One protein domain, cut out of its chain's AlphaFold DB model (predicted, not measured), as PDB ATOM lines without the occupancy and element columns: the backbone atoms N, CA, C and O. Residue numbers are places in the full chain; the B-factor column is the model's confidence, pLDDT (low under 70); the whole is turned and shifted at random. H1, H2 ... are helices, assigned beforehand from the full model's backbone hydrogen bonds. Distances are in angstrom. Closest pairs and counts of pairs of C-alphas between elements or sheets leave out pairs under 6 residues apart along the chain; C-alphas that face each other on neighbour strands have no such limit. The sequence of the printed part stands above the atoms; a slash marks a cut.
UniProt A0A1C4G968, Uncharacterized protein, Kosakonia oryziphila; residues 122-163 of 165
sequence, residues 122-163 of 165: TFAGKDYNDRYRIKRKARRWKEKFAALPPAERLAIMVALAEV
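What this domain is: This is residues 122 to 163 of the 165 residues of an uncharacterized protein of Kosakonia oryziphila (UniProt A0A1C4G968). A long helix, H1, and a shorter one, H2, meet near their ends at residues 147 to 149 and make an open V. Residues 122 to 127 fold back beside the first part of H1. The printed part has 42 residues, with two named helices in the order H1, H2 and no named strand; its class is all helix. It is loose, with a radius of gyration of the C-alphas of 12.7 A, and flat, spanning 37 by 22 by 10 A.

Where its parts are: H1, residues 128 to 146, is 26.6 A long and begins at C-alpha 128, (159.055, 202.537, 152.311). H2, residues 150 to 161, is 16.6 A long and ends at C-alpha 161, (161.310, 183.671, 131.621).

How they stand to each other: H1 and H2 are close but not clearly touching; their closest C-alphas, those of Phe 145 and Arg 153, are 6.5 A apart. They run opposite ways at a steep tilt of 42 degrees. In H1 and H2 every O i to N i+4 pair is within hydrogen-bond range.

The domain as a whole: The C-alphas farthest apart, those of Asp 127 and Ala 151, are separated by 36.7 A. The printed part has no cut, and the link from H1 to H2 is tight. Residues 139 to 144 and 158 to 163 stand free. The model's pLDDT is under 70 at residues 122 to 125.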
ATOM      1  N   THR A 122     160.069 190.515 147.523       56.78
ATOM      2  CA  THR A 122     159.134 191.094 148.501       56.78
ATOM      3  C   THR A 122     159.582 192.453 149.067       56.78
ATOM      4  O   THR A 122     158.727 193.268 149.413       56.78
ATOM      5  N   PHE A 123     160.890 192.727 149.135       58.41
ATOM      6  CA  PHE A 123     161.456 193.970 149.675       58.41
ATOM      7  C   PHE A 123     162.078 194.880 148.608       58.41
ATOM      8  O   PHE A 123     162.782 195.827 148.955       58.41
ATOM      9  N   ALA A 124     161.803 194.633 147.323       66.06
ATOM     10  CA  ALA A 124     162.266 195.486 146.236       66.06
ATOM     11  C   ALA A 124     161.808 196.943 146.443       66.06
ATOM     12  O   ALA A 124     160.609 197.214 146.557       66.06
ATOM     13  N   GLY A 125     162.771 197.868 146.490       64.88
ATOM     14  CA  GLY A 125     162.553 199.308 146.637       64.88
ATOM     15  C   GLY A 125     163.496 199.961 147.649       64.88
ATOM     16  O   GLY A 125     163.793 199.390 148.699       64.88
ATOM     17  N   LYS A 126     163.947 201.179 147.338       71.19
ATOM     18  CA  LYS A 126     164.970 201.905 148.121       71.19
ATOM     19  C   LYS A 126     164.491 202.396 149.492       71.19
ATOM     20  O   LYS A 126     165.277 202.529 150.421       71.19
ATOM     21  N   ASP A 127     163.193 202.638 149.636       76.38
ATOM     22  CA  ASP A 127     162.569 203.148 150.855       76.38
ATOM     23  C   ASP A 127     161.134 202.606 151.000       76.38
ATOM     24  O   ASP A 127     160.661 201.823 150.172       76.38
ATOM     25  N   TYR A 128     160.431 202.987 152.071       73.50
ATOM     26  CA  TYR A 128     159.055 202.537 152.311       73.50
ATOM     27  C   TYR A 128     158.099 202.913 151.167       73.50
ATOM     28  O   TYR A 128     157.292 202.083 150.740       73.50
ATOM     29  N   ASN A 129     158.203 204.136 150.644       80.38
ATOM     30  CA  ASN A 129     157.329 204.627 149.581       80.38
ATOM     31  C   ASN A 129     157.599 203.896 148.266       80.38
ATOM     32  O   ASN A 129     156.663 203.529 147.551       80.38
ATOM     33  N   ASP A 130     158.867 203.638 147.965       80.06
ATOM     34  CA  ASP A 130     159.284 202.914 146.778       80.06
ATOM     35  C   ASP A 130     158.880 201.435 146.844       80.06
ATOM     36  O   ASP A 130     158.286 200.915 145.896       80.06
ATOM     37  N   ARG A 131     159.056 200.788 148.006       82.56
ATOM     38  CA  ARG A 131     158.529 199.436 148.262       82.56
ATOM     39  C   ARG A 131     157.014 199.388 148.087       82.56
ATOM     40  O   ARG A 131     156.485 198.490 147.430       82.56
ATOM     41  N   TYR A 132     156.292 200.380 148.608       83.56
ATOM     42  CA  TYR A 132     154.843 200.470 148.437       83.56
ATOM     43  C   TYR A 132     154.439 200.674 146.966       83.56
ATOM     44  O   TYR A 132     153.491 200.047 146.479       83.56
ATOM     45  N   ARG A 133     155.173 201.505 146.215       91.44
ATOM     46  CA  ARG A 133     154.986 201.704 144.768       91.44
ATOM     47  C   ARG A 133     155.191 200.400 143.993       91.44
ATOM     48  O   ARG A 133     154.335 200.061 143.169       91.44
ATOM     49  N   ILE A 134     156.267 199.665 144.270       85.94
ATOM     50  CA  ILE A 134     156.585 198.380 143.628       85.94
ATOM     51  C   ILE A 134     155.524 197.333 143.975       85.94
ATOM     52  O   ILE A 134     154.957 196.726 143.066       85.94
ATOM     53  N   LYS A 135     155.134 197.218 145.251       85.19
ATOM     54  CA  LYS A 135     154.055 196.325 145.703       85.19
ATOM     55  C   LYS A 135     152.735 196.598 144.975       85.19
ATOM     56  O   LYS A 135     152.078 195.668 144.506       85.19
ATOM     57  N   ARG A 136     152.348 197.871 144.813       91.44
ATOM     58  CA  ARG A 136     151.153 198.244 144.030       91.44
ATOM     59  C   ARG A 136     151.305 197.932 142.541       91.44
ATOM     60  O   ARG A 136     150.320 197.556 141.908       91.44
ATOM     61  N   LYS A 137     152.497 198.095 141.956       92.50
ATOM     62  CA  LYS A 137     152.760 197.718 140.556       92.50
ATOM     63  C   LYS A 137     152.606 196.206 140.375       92.50
ATOM     64  O   LYS A 137     151.816 195.806 139.528       92.50
ATOM     65  N   ALA A 138     153.256 195.401 141.215       89.56
ATOM     66  CA  ALA A 138     153.162 193.943 141.185       89.56
ATOM     67  C   ALA A 138     151.713 193.455 141.347       89.56
ATOM     68  O   ALA A 138     151.251 192.638 140.555       89.56
ATOM     69  N   ARG A 139     150.953 194.021 142.298       92.38
ATOM     70  CA  ARG A 139     149.528 193.691 142.480       92.38
ATOM     71  C   ARG A 139     148.695 193.969 141.227       92.38
ATOM     72  O   ARG A 139     147.959 193.093 140.794       92.38
ATOM     73  N   ARG A 140     148.847 195.149 140.616       96.12
ATOM     74  CA  ARG A 140     148.120 195.496 139.381       96.12
ATOM     75  C   ARG A 140     148.470 194.564 138.223       96.12
ATOM     76  O   ARG A 140     147.591 194.184 137.462       96.12
ATOM     77  N   TRP A 141     149.744 194.205 138.079       95.75
ATOM     78  CA  TRP A 141     150.177 193.249 137.059       95.75
ATOM     79  C   TRP A 141     149.613 191.852 137.315       95.75
ATOM     80  O   TRP A 141     149.122 191.236 136.379       95.75
ATOM     81  N   LYS A 142     149.582 191.396 138.574       94.44
ATOM     82  CA  LYS A 142     148.930 190.138 138.959       94.44
ATOM     83  C   LYS A 142     147.446 190.136 138.596       94.44
ATOM     84  O   LYS A 142     146.981 189.170 138.008       94.44
ATOM     85  N   GLU A 143     146.714 191.197 138.934       96.50
ATOM     86  CA  GLU A 143     145.285 191.335 138.610       96.50
ATOM     87  C   GLU A 143     145.055 191.301 137.090       96.50
ATOM     88  O   GLU A 143     144.214 190.540 136.619       96.50
ATOM     89  N   LYS A 144     145.856 192.046 136.314       94.94
ATOM     90  CA  LYS A 144     145.798 192.026 134.842       94.94
ATOM     91  C   LYS A 144     146.104 190.648 134.265       94.94
ATOM     92  O   LYS A 144     145.347 190.158 133.443       94.94
ATOM     93  N   PHE A 145     147.191 190.027 134.710       95.19
ATOM     94  CA  PHE A 145     147.619 188.713 134.240       95.19
ATOM     95  C   PHE A 145     146.597 187.625 134.589       95.19
ATOM     96  O   PHE A 145     146.300 186.770 133.765       95.19
ATOM     97  N   ALA A 146     146.005 187.676 135.786       94.06
ATOM     98  CA  ALA A 146     144.981 186.727 136.213       94.06
ATOM     99  C   ALA A 146     143.688 186.815 135.387       94.06
ATOM    100  O   ALA A 146     142.998 185.805 135.273       94.06
ATOM    101  N   ALA A 147     143.379 187.984 134.817       96.44
ATOM    102  CA  ALA A 147     142.213 188.196 133.963       96.44
ATOM    103  C   ALA A 147     142.390 187.671 132.523       96.44
ATOM    104  O   ALA A 147     141.412 187.615 131.782       96.44
ATOM    105  N   LEU A 148     143.610 187.297 132.119       96.12
ATOM    106  CA  LEU A 148     143.880 186.789 130.773       96.12
ATOM    107  C   LEU A 148     143.483 185.310 130.620       96.12
ATOM    108  O   LEU A 148     143.588 184.536 131.583       96.12
ATOM    109  N   PRO A 149     143.107 184.875 129.401       97.56
ATOM    110  CA  PRO A 149     142.911 183.465 129.092       97.56
ATOM    111  C   PRO A 149     144.153 182.610 129.407       97.56
ATOM    112  O   PRO A 149     145.285 183.091 129.305       97.56
ATOM    113  N   PRO A 150     143.992 181.315 129.748       95.44
ATOM    114  CA  PRO A 150     145.112 180.439 130.099       95.44
ATOM    115  C   PRO A 150     146.247 180.392 129.067       95.44
ATOM    116  O   PRO A 150     147.410 180.412 129.465       95.44
ATOM    117  N   ALA A 151     145.924 180.372 127.771       95.00
ATOM    118  CA  ALA A 151     146.923 180.331 126.701       95.00
ATOM    119  C   ALA A 151     147.782 181.607 126.651       95.00
ATOM    120  O   ALA A 151     149.003 181.528 126.545       95.00
ATOM    121  N   GLU A 152     147.161 182.777 126.811       96.06
ATOM    122  CA  GLU A 152     147.871 184.061 126.858       96.06
ATOM    123  C   GLU A 152     148.750 184.174 128.105       96.06
ATOM    124  O   GLU A 152     149.887 184.639 128.026       96.06
ATOM    125  N   ARG A 153     148.267 183.683 129.256       96.44
ATOM    126  CA  ARG A 153     149.073 183.613 130.485       96.44
ATOM    127  C   ARG A 153     150.333 182.775 130.289       96.44
ATOM    128  O   ARG A 153     151.407 183.206 130.701       96.44
ATOM    129  N   LEU A 154     150.209 181.610 129.654       91.19
ATOM    130  CA  LEU A 154     151.345 180.734 129.373       91.19
ATOM    131  C   LEU A 154     152.348 181.404 128.427       91.19
ATOM    132  O   LEU A 154     153.537 181.422 128.732       91.19
ATOM    133  N   ALA A 155     151.875 182.010 127.336       94.25
ATOM    134  CA  ALA A 155     152.736 182.719 126.388       94.25
ATOM    135  C   ALA A 155     153.517 183.862 127.062       94.25
ATOM    136  O   ALA A 155     154.725 183.989 126.876       94.25
ATOM    137  N   ILE A 156     152.849 184.654 127.907       93.81
ATOM    138  CA  ILE A 156     153.498 185.729 128.668       93.81
ATOM    139  C   ILE A 156     154.482 185.166 129.702       93.81
ATOM    140  O   ILE A 156     155.541 185.750 129.889       93.81
ATOM    141  N   MET A 157     154.175 184.048 130.372       91.38
ATOM    142  CA  MET A 157     155.120 183.420 131.309       91.38
ATOM    143  C   MET A 157     156.403 182.958 130.622       91.38
ATOM    144  O   MET A 157     157.471 183.159 131.188       91.38
ATOM    145  N   VAL A 158     156.300 182.377 129.421       90.94
ATOM    146  CA  VAL A 158     157.470 181.990 128.618       90.94
ATOM    147  C   VAL A 158     158.293 183.227 128.266       90.94
ATOM    148  O   VAL A 158     159.472 183.275 128.590       90.94
ATOM    149  N   ALA A 159     157.655 184.273 127.734       92.00
ATOM    150  CA  ALA A 159     158.344 185.519 127.400       92.00
ATOM    151  C   ALA A 159     158.999 186.197 128.622       92.00
ATOM    152  O   ALA A 159     160.077 186.769 128.511       92.00
ATOM    153  N   LEU A 160     158.375 186.141 129.806       89.44
ATOM    154  CA  LEU A 160     158.967 186.676 131.039       89.44
ATOM    155  C   LEU A 160     160.158 185.846 131.537       89.44
ATOM    156  O   LEU A 160     161.030 186.407 132.191       89.44
ATOM    157  N   ALA A 161     160.192 184.540 131.257       80.44
ATOM    158  CA  ALA A 161     161.310 183.671 131.621       80.44
ATOM    159  C   ALA A 161     162.564 183.914 130.761       80.44
ATOM    160  O   ALA A 161     163.651 183.507 131.154       80.44
ATOM    161  N   GLU A 162     162.417 184.583 129.615       88.19
ATOM    162  CA  GLU A 162     163.515 184.979 128.721       88.19
ATOM    163  C   GLU A 162     164.168 186.315 129.122       88.19
ATOM    164  O   GLU A 162     165.139 186.741 128.501       88.19
ATOM    165  N   VAL A 163     163.637 187.006 130.137       85.06
ATOM    166  CA  VAL A 163     164.183 188.279 130.621       85.06
ATOM    167  C   VAL A 163     165.281 188.016 131.652       85.06
ATOM    168  O   VAL A 163     165.025 187.354 132.656       85.06
TER     169      VAL A 163